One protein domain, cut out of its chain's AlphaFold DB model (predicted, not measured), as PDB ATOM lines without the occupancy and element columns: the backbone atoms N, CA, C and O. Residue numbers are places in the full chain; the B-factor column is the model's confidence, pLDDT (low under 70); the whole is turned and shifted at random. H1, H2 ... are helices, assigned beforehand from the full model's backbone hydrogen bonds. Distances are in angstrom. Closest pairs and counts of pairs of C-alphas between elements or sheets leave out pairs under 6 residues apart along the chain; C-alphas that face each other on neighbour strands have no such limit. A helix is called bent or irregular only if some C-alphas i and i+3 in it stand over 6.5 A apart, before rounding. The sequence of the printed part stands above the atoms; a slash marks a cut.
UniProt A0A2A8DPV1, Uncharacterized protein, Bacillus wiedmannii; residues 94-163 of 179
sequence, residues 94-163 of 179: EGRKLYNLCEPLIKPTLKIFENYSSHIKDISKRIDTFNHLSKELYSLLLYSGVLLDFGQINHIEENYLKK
ATOM      1  N   GLU A  94     336.212 381.897 416.536       93.56
ATOM      2  CA  GLU A  94     337.497 381.212 416.376       93.56
ATOM      3  C   GLU A  94     337.787 380.275 417.544       93.56
ATOM      4  O   GLU A  94     338.266 379.169 417.317       93.56
ATOM      5  N   GLY A  95     337.408 380.660 418.763       92.50
ATOM      6  CA  GLY A  95     337.510 379.837 419.962       92.50
ATOM      7  C   GLY A  95     336.731 378.532 419.823       92.50
ATOM      8  O   GLY A  95     337.290 377.465 420.057       92.50
ATOM      9  N   ARG A  96     335.483 378.579 419.329       92.94
ATOM     10  CA  ARG A  96     334.706 377.358 419.034       92.94
ATOM     11  C   ARG A  96     335.379 376.474 417.986       92.94
ATOM     12  O   ARG A  96     335.423 375.259 418.146       92.94
ATOM     13  N   LYS A  97     335.921 377.067 416.917       93.50
ATOM     14  CA  LYS A  97     336.648 376.308 415.886       93.50
ATOM     15  C   LYS A  97     337.896 375.646 416.464       93.50
ATOM     16  O   LYS A  97     338.122 374.468 416.215       93.50
ATOM     17  N   LEU A  98     338.676 376.391 417.245       90.94
ATOM     18  CA  LEU A  98     339.878 375.892 417.902       90.94
ATOM     19  C   LEU A  98     339.540 374.764 418.879       90.94
ATOM     20  O   LEU A  98     340.194 373.728 418.850       90.94
ATOM     21  N   TYR A  99     338.489 374.924 419.685       90.50
ATOM     22  CA  TYR A  99     338.017 373.885 420.596       90.50
ATOM     23  C   TYR A  99     337.672 372.594 419.847       90.50
ATOM     24  O   TYR A  99     338.187 371.536 420.193       90.50
ATOM     25  N   ASN A 100     336.888 372.686 418.769       92.12
ATOM     26  CA  ASN A 100     336.497 371.520 417.971       92.12
ATOM     27  C   ASN A 100     337.695 370.837 417.288       92.12
ATOM     28  O   ASN A 100     337.687 369.624 417.101       92.12
ATOM     29  N   LEU A 101     338.732 371.599 416.918       91.50
ATOM     30  CA  LEU A 101     339.985 371.042 416.397       91.50
ATOM     31  C   LEU A 101     340.793 370.323 417.487       91.50
ATOM     32  O   LEU A 101     341.423 369.303 417.214       91.50
ATOM     33  N   CYS A 102     340.776 370.845 418.714       89.38
ATOM     34  CA  CYS A 102     341.525 370.296 419.842       89.38
ATOM     35  C   CYS A 102     340.829 369.102 420.508       89.38
ATOM     36  O   CYS A 102     341.511 368.193 420.976       89.38
ATOM     37  N   GLU A 103     339.497 369.063 420.546       88.88
ATOM     38  CA  GLU A 103     338.708 367.995 421.173       88.88
ATOM     39  C   GLU A 103     339.161 366.567 420.791       88.88
ATOM     40  O   GLU A 103     339.405 365.760 421.701       88.88
ATOM     41  N   PRO A 104     339.358 366.214 419.502       90.81
ATOM     42  CA  PRO A 104     339.823 364.877 419.136       90.81
ATOM     43  C   PRO A 104     341.263 364.588 419.582       90.81
ATOM     44  O   PRO A 104     341.613 363.422 419.741       90.81
ATOM     45  N   LEU A 105     342.092 365.612 419.815       87.12
ATOM     46  CA  LEU A 105     343.471 365.469 420.307       87.12
ATOM     47  C   LEU A 105     343.527 365.278 421.828       87.12
ATOM     48  O   LEU A 105     344.444 364.636 422.351       87.12
ATOM     49  N   ILE A 106     342.531 365.799 422.546       85.62
ATOM     50  CA  ILE A 106     342.447 365.685 424.003       85.62
ATOM     51  C   ILE A 106     342.203 364.230 424.412       85.62
ATOM     52  O   ILE A 106     342.865 363.746 425.325       85.62
ATOM     53  N   LYS A 107     341.321 363.494 423.723       85.31
ATOM     54  CA  LYS A 107     340.982 362.104 424.098       85.31
ATOM     55  C   LYS A 107     342.203 361.162 424.138       85.31
ATOM     56  O   LYS A 107     342.399 360.514 425.168       85.31
ATOM     57  N   PRO A 108     343.059 361.082 423.098       88.50
ATOM     58  CA  PRO A 108     344.297 360.304 423.166       88.50
ATOM     59  C   PRO A 108     345.234 360.778 424.278       88.50
ATOM     60  O   PRO A 108     345.825 359.957 424.975       88.50
ATOM     61  N   THR A 109     345.334 362.095 424.474       84.56
ATOM     62  CA  THR A 109     346.182 362.691 425.513       84.56
ATOM     63  C   THR A 109     345.726 362.272 426.914       84.56
ATOM     64  O   THR A 109     346.542 361.834 427.721       84.56
ATOM     65  N   LEU A 110     344.418 362.311 427.192       84.81
ATOM     66  CA  LEU A 110     343.841 361.839 428.455       84.81
ATOM     67  C   LEU A 110     344.118 360.352 428.683       84.81
ATOM     68  O   LEU A 110     344.525 359.973 429.778       84.81
ATOM     69  N   LYS A 111     344.001 359.526 427.639       89.25
ATOM     70  CA  LYS A 111     344.294 358.091 427.732       89.25
ATOM     71  C   LYS A 111     345.751 357.815 428.117       89.25
ATOM     72  O   LYS A 111     346.024 356.879 428.862       89.25
ATOM     73  N   ILE A 112     346.693 358.640 427.652       87.19
ATOM     74  CA  ILE A 112     348.094 358.558 428.091       87.19
ATOM     75  C   ILE A 112     348.176 358.815 429.602       87.19
ATOM     76  O   ILE A 112     348.762 358.010 430.318       87.19
ATOM     77  N   PHE A 113     347.543 359.874 430.111       83.00
ATOM     78  CA  PHE A 113     347.535 360.161 431.550       83.00
ATOM     79  C   PHE A 113     346.892 359.050 432.386       83.00
ATOM     80  O   PHE A 113     347.427 358.690 433.435       83.00
ATOM     81  N   GLU A 114     345.777 358.486 431.926       87.25
ATOM     82  CA  GLU A 114     345.105 357.361 432.582       87.25
ATOM     83  C   GLU A 114     346.029 356.145 432.691       87.25
ATOM     84  O   GLU A 114     346.179 355.591 433.782       87.25
ATOM     85  N   ASN A 115     346.726 355.797 431.603       91.19
ATOM     86  CA  ASN A 115     347.660 354.670 431.569       91.19
ATOM     87  C   ASN A 115     348.824 354.828 432.564       91.19
ATOM     88  O   ASN A 115     349.299 353.836 433.111       91.19
ATOM     89  N   TYR A 116     349.274 356.060 432.825       88.56
ATOM     90  CA  TYR A 116     350.348 356.341 433.786       88.56
ATOM     91  C   TYR A 116     349.845 356.658 435.205       88.56
ATOM     92  O   TYR A 116     350.647 356.844 436.119       88.56
ATOM     93  N   SER A 117     348.529 356.704 435.433       85.31
ATOM     94  CA  SER A 117     347.937 357.187 436.687       85.31
ATOM     95  C   SER A 117     348.303 356.335 437.909       85.31
ATOM     96  O   SER A 117     348.563 356.886 438.984       85.31
ATOM     97  N   SER A 118     348.352 355.006 437.758       87.25
ATOM     98  CA  SER A 118     348.794 354.087 438.819       87.25
ATOM     99  C   SER A 118     350.270 354.295 439.146       87.25
ATOM    100  O   SER A 118     350.623 354.490 440.304       87.25
ATOM    101  N   HIS A 119     351.114 354.379 438.121       89.69
ATOM    102  CA  HIS A 119     352.545 354.588 438.289       89.69
ATOM    103  C   HIS A 119     352.872 355.923 438.977       89.69
ATOM    104  O   HIS A 119     353.688 355.968 439.897       89.69
ATOM    105  N   ILE A 120     352.186 357.006 438.593       86.44
ATOM    106  CA  ILE A 120     352.317 358.321 439.241       86.44
ATOM    107  C   ILE A 120     351.940 358.229 440.725       86.44
ATOM    108  O   ILE A 120     352.636 358.788 441.573       86.44
ATOM    109  N   LYS A 121     350.866 357.499 441.056       86.25
ATOM    110  CA  LYS A 121     350.445 357.272 442.446       86.25
ATOM    111  C   LYS A 121     351.528 356.525 443.228       86.25
ATOM    112  O   LYS A 121     351.895 356.971 444.313       86.25
ATOM    113  N   ASP A 122     352.079 355.455 442.667       89.75
ATOM    114  CA  ASP A 122     353.101 354.644 443.334       89.75
ATOM    115  C   ASP A 122     354.381 355.445 443.593       89.75
ATOM    116  O   ASP A 122     354.941 355.386 444.687       89.75
ATOM    117  N   ILE A 123     354.816 356.257 442.623       90.31
ATOM    118  CA  ILE A 123     355.957 357.163 442.800       90.31
ATOM    119  C   ILE A 123     355.642 358.227 443.853       90.31
ATOM    120  O   ILE A 123     356.469 358.467 444.730       90.31
ATOM    121  N   SER A 124     354.454 358.838 443.819       88.81
ATOM    122  CA  SER A 124     354.099 359.887 444.784       88.81
ATOM    123  C   SER A 124     354.102 359.392 446.227       88.81
ATOM    124  O   SER A 124     354.437 360.150 447.130       88.81
ATOM    125  N   LYS A 125     353.804 358.107 446.458       90.00
ATOM    126  CA  LYS A 125     353.833 357.496 447.791       90.00
ATOM    127  C   LYS A 125     355.237 357.280 448.347       90.00
ATOM    128  O   LYS A 125     355.363 357.032 449.539       90.00
ATOM    129  N   ARG A 126     356.275 357.423 447.518       92.12
ATOM    130  CA  ARG A 126     357.678 357.442 447.960       92.12
ATOM    131  C   ARG A 126     358.097 358.793 448.540       92.12
ATOM    132  O   ARG A 126     359.183 358.891 449.092       92.12
ATOM    133  N   ILE A 127     357.276 359.830 448.382       90.75
ATOM    134  CA  ILE A 127     357.509 361.139 448.989       90.75
ATOM    135  C   ILE A 127     356.899 361.098 450.388       90.75
ATOM    136  O   ILE A 127     355.679 360.976 450.521       90.75
ATOM    137  N   ASP A 128     357.735 361.216 451.419       92.19
ATOM    138  CA  ASP A 128     357.325 361.054 452.822       92.19
ATOM    139  C   ASP A 128     356.149 361.952 453.213       92.19
ATOM    140  O   ASP A 128     355.261 361.536 453.939       92.19
ATOM    141  N   THR A 129     356.063 363.168 452.676       89.50
ATOM    142  CA  THR A 129     354.932 364.065 452.958       89.50
ATOM    143  C   THR A 129     353.598 363.564 452.377       89.50
ATOM    144  O   THR A 129     352.536 363.885 452.906       89.50
ATOM    145  N   PHE A 130     353.611 362.785 451.289       89.69
ATOM    146  CA  PHE A 130     352.399 362.323 450.589       89.69
ATOM    147  C   PHE A 130     351.994 360.886 450.944       89.69
ATOM    148  O   PHE A 130     350.874 360.456 450.630       89.69
ATOM    149  N   ASN A 131     352.876 360.120 451.588       88.12
ATOM    150  CA  ASN A 131     352.657 358.703 451.879       88.12
ATOM    151  C   ASN A 131     351.389 358.462 452.739       88.12
ATOM    152  O   ASN A 131     350.657 357.502 452.485       88.12
ATOM    153  N   HIS A 132     351.035 359.393 453.630       88.88
ATOM    154  CA  HIS A 132     349.885 359.323 454.536       88.88
ATOM    155  C   HIS A 132     348.629 360.039 454.008       88.88
ATOM    156  O   HIS A 132     347.543 359.849 454.548       88.88
ATOM    157  N   LEU A 133     348.747 360.844 452.948       90.00
ATOM    158  CA  LEU A 133     347.630 361.620 452.398       90.00
ATOM    159  C   LEU A 133     346.817 360.815 451.377       90.00
ATOM    160  O   LEU A 133     347.351 359.957 450.667       90.00
ATOM    161  N   SER A 134     345.522 361.100 451.246       88.69
ATOM    162  CA  SER A 134     344.730 360.553 450.140       88.69
ATOM    163  C   SER A 134     345.146 361.204 448.814       88.69
ATOM    164  O   SER A 134     345.673 362.320 448.801       88.69
ATOM    165  N   LYS A 135     344.943 360.509 447.687       84.81
ATOM    166  CA  LYS A 135     345.369 361.004 446.364       84.81
ATOM    167  C   LYS A 135     344.728 362.348 446.041       84.81
ATOM    168  O   LYS A 135     345.371 363.213 445.463       84.81
ATOM    169  N   GLU A 136     343.479 362.522 446.432       87.88
ATOM    170  CA  GLU A 136     342.644 363.685 446.154       87.88
ATOM    171  C   GLU A 136     343.245 364.972 446.733       87.88
ATOM    172  O   GLU A 136     343.098 366.030 446.133       87.88
ATOM    173  N   LEU A 137     343.980 364.875 447.848       88.00
ATOM    174  CA  LEU A 137     344.578 366.025 448.529       88.00
ATOM    175  C   LEU A 137     345.823 366.577 447.824       88.00
ATOM    176  O   LEU A 137     346.093 367.771 447.913       88.00
ATOM    177  N   TYR A 138     346.582 365.732 447.123       86.25
ATOM    178  CA  TYR A 138     347.827 366.135 446.452       86.25
ATOM    179  C   TYR A 138     347.777 365.982 444.928       86.25
ATOM    180  O   TYR A 138     348.719 366.372 444.238       86.25
ATOM    181  N   SER A 139     346.694 365.430 444.373       84.31
ATOM    182  CA  SER A 139     346.544 365.206 442.933       84.31
ATOM    183  C   SER A 139     346.642 366.513 442.159       84.31
ATOM    184  O   SER A 139     347.347 366.558 441.154       84.31
ATOM    185  N   LEU A 140     346.010 367.585 442.651       82.81
ATOM    186  CA  LEU A 140     346.113 368.895 442.021       82.81
ATOM    187  C   LEU A 140     347.572 369.326 441.942       82.81
ATOM    188  O   LEU A 140     348.009 369.694 440.866       82.81
ATOM    189  N   LEU A 141     348.352 369.218 443.017       82.69
ATOM    190  CA  LEU A 141     349.771 369.581 443.001       82.69
ATOM    191  C   LEU A 141     350.567 368.759 441.971       82.69
ATOM    192  O   LEU A 141     351.311 369.330 441.177       82.69
ATOM    193  N   LEU A 142     350.375 367.438 441.934       80.75
ATOM    194  CA  LEU A 142     351.106 366.563 441.010       80.75
ATOM    195  C   LEU A 142     350.743 366.813 439.544       80.75
ATOM    196  O   LEU A 142     351.620 366.918 438.689       80.75
ATOM    197  N   TYR A 143     349.446 366.886 439.247       79.00
ATOM    198  CA  TYR A 143     348.973 367.017 437.875       79.00
ATOM    199  C   TYR A 143     349.020 368.463 437.386       79.00
ATOM    200  O   TYR A 143     349.286 368.670 436.209       79.00
ATOM    201  N   SER A 144     348.832 369.466 438.252       76.62
ATOM    202  CA  SER A 144     348.953 370.884 437.869       76.62
ATOM    203  C   SER A 144     350.351 371.225 437.387       76.62
ATOM    204  O   SER A 144     350.470 371.950 436.409       76.62
ATOM    205  N   GLY A 145     351.400 370.656 437.990       68.00
ATOM    206  CA  GLY A 145     352.758 370.832 437.487       68.00
ATOM    207  C   GLY A 145     352.831 370.441 436.013       68.00
ATOM    208  O   GLY A 145     353.170 371.262 435.168       68.00
ATOM    209  N   VAL A 146     352.400 369.224 435.682       68.69
ATOM    210  CA  VAL A 146     352.461 368.706 434.310       68.69
ATOM    211  C   VAL A 146     351.475 369.393 433.369       68.69
ATOM    212  O   VAL A 146     351.826 369.590 432.215       68.69
ATOM    213  N   LEU A 147     350.265 369.730 433.822       69.31
ATOM    214  CA  LEU A 147     349.175 370.236 432.980       69.31
ATOM    215  C   LEU A 147     349.167 371.758 432.816       69.31
ATOM    216  O   LEU A 147     348.647 372.232 431.809       69.31
ATOM    217  N   LEU A 148     349.671 372.508 433.798       66.31
ATOM    218  CA  LEU A 148     349.514 373.959 433.850       66.31
ATOM    219  C   LEU A 148     350.807 374.733 433.589       66.31
ATOM    220  O   LEU A 148     350.682 375.851 433.101       66.31
ATOM    221  N   ASP A 149     352.015 374.213 433.887       65.19
ATOM    222  CA  ASP A 149     353.202 375.088 433.761       65.19
ATOM    223  C   ASP A 149     354.614 374.456 433.695       65.19
ATOM    224  O   ASP A 149     355.565 375.156 433.343       65.19
ATOM    225  N   PHE A 150     354.846 373.167 433.992       61.28
ATOM    226  CA  PHE A 150     356.227 372.639 434.046       61.28
ATOM    227  C   PHE A 150     356.847 372.442 432.662       61.28
ATOM    228  O   PHE A 150     356.833 371.356 432.085       61.28
ATOM    229  N   GLY A 151     357.424 373.511 432.115       70.31
ATOM    230  CA  GLY A 151     358.295 373.453 430.945       70.31
ATOM    231  C   GLY A 151     357.619 372.952 429.670       70.31
ATOM    232  O   GLY A 151     358.326 372.730 428.687       70.31
ATOM    233  N   GLN A 152     356.288 372.797 429.651       79.38
ATOM    234  CA  GLN A 152     355.536 372.390 428.464       79.38
ATOM    235  C   GLN A 152     355.802 373.355 427.315       79.38
ATOM    236  O   GLN A 152     356.116 372.927 426.209       79.38
ATOM    237  N   ILE A 153     355.754 374.665 427.585       83.81
ATOM    238  CA  ILE A 153     356.040 375.661 426.554       83.81
ATOM    239  C   ILE A 153     357.480 375.551 426.048       83.81
ATOM    240  O   ILE A 153     357.697 375.635 424.845       83.81
ATOM    241  N   ASN A 154     358.454 375.287 426.925       86.56
ATOM    242  CA  ASN A 154     359.844 375.095 426.510       86.56
ATOM    243  C   ASN A 154     359.978 373.827 425.650       86.56
ATOM    244  O   ASN A 154     360.588 373.883 424.591       86.56
ATOM    245  N   HIS A 155     359.319 372.725 426.024       87.31
ATOM    246  CA  HIS A 155     359.278 371.507 425.212       87.31
ATOM    247  C   HIS A 155     358.623 371.744 423.850       87.31
ATOM    248  O   HIS A 155     359.122 371.246 422.847       87.31
ATOM    249  N   ILE A 156     357.528 372.505 423.782       87.75
ATOM    250  CA  ILE A 156     356.889 372.863 422.511       87.75
ATOM    251  C   ILE A 156     357.826 373.735 421.665       87.75
ATOM    252  O   ILE A 156     357.993 373.467 420.476       87.75
ATOM    253  N   GLU A 157     358.477 374.738 422.258       90.81
ATOM    254  CA  GLU A 157     359.448 375.606 421.578       90.81
ATOM    255  C   GLU A 157     360.657 374.815 421.037       90.81
ATOM    256  O   GLU A 157     361.051 375.003 419.883       90.81
ATOM    257  N   GLU A 158     361.222 373.908 421.835       92.19
ATOM    258  CA  GLU A 158     362.437 373.143 421.526       92.19
ATOM    259  C   GLU A 158     362.183 371.930 420.627       92.19
ATOM    260  O   GLU A 158     362.973 371.641 419.723       92.19
ATOM    261  N   ASN A 159     361.081 371.209 420.838       92.12
ATOM    262  CA  ASN A 159     360.831 369.939 420.159       92.12
ATOM    263  C   ASN A 159     359.923 370.078 418.941       92.12
ATOM    264  O   ASN A 159     360.137 369.349 417.975       92.12
ATOM    265  N   TYR A 160     358.978 371.023 418.948       90.12
ATOM    266  CA  TYR A 160     357.976 371.149 417.887       90.12
ATOM    267  C   TYR A 160     358.157 372.410 417.040       90.12
ATOM    268  O   TYR A 160     358.396 372.320 415.840       90.12
ATOM    269  N   LEU A 161     358.100 373.595 417.653       91.75
ATOM    270  CA  LEU A 161     358.195 374.867 416.930       91.75
ATOM    271  C   LEU A 161     359.612 375.158 416.422       91.75
ATOM    272  O   LEU A 161     359.772 375.987 415.526       91.75
ATOM    273  N   LYS A 162     360.632 374.525 417.022       94.81
ATOM    274  CA  LYS A 162     362.063 374.760 416.753       94.81
ATOM    275  C   LYS A 162     362.435 376.244 416.803       94.81
ATOM    276  O   LYS A 162     363.317 376.714 416.085       94.81
ATOM    277  N   LYS A 163     361.741 377.006 417.650       93.25
ATOM    278  CA  LYS A 163     361.874 378.458 417.740       93.25
ATOM    279  C   LYS A 163     361.480 378.938 419.126       93.25
ATOM    280  O   LYS A 163     360.441 378.553 419.650       93.25
TER     281      LYS A 163
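Overview. This is residues 94 to 163 of the 179 residues of an uncharacterized protein of Bacillus wiedmannii (UniProt A0A2A8DPV1). One long, kinked helix, H1, makes one side of an open, loose V; a loop of residues 125 to 134 turns the chain, and H2 folds back as the other side, with H3 following beyond it, away from H1. The contacts between the helices are few, and residues 94 to 112 of H1 stick out. The printed part has 70 residues with three named helices in the order H1, H2, H3 and no named strand; the class is all helix. The whole is loose, with a radius of gyration of the C-alphas of 15.5 A, and elongated, spanning 45 by 26 by 19 A.

Along the chain. Find C-alpha 94 at (337.497, 381.212, 416.376); from there H1, residues 94 to 124, runs 39.2 A to C-alpha 124 at (354.099, 359.887, 444.784). It has a kink of 47 degrees near residue 118 and is irregular: C-alphas 115 and 118 are 7.4 A apart. H2, residues 135 to 149, covers 20.5 A and is irregular too, with C-alphas 137 and 140 7.3 A apart. H3, residues 152 to 161, covers 12.1 A and ends at (358.195, 374.867, 416.930); it is neither bent nor irregular, but only just: C-alphas 158 and 161 are 6.5 A apart.

Arrangement. Start at Lys 121 of H1 and look to Lys 135 of H2: their C-alphas, the closest of the two helices, are 7.4 A apart. H1 and H2 are close but not clearly touching, at a steep tilt of 50 degrees, opposite ways. H2 and H3 are also close but not clearly touching, at a steep tilt of 40 degrees, the same way; their closest C-alphas, Val 146 and Gln 152, are 7.6 A apart. H1 and H3 are apart. Of the O i to N i+4 pairs, 21 of 27 in H1, 8 of 11 in H2 and 5 of 6 in H3 are within hydrogen-bond range.

Size, cuts and confidence. The C-alphas of Glu 94 and Asp 128, the two farthest apart, are 46.1 A from each other. The printed part has no cut; the link from H1 to H2 is short and that from H2 to H3 tight. Look at residues 145 to 150 for pLDDT under 70; the mean of the printed part is 86.1.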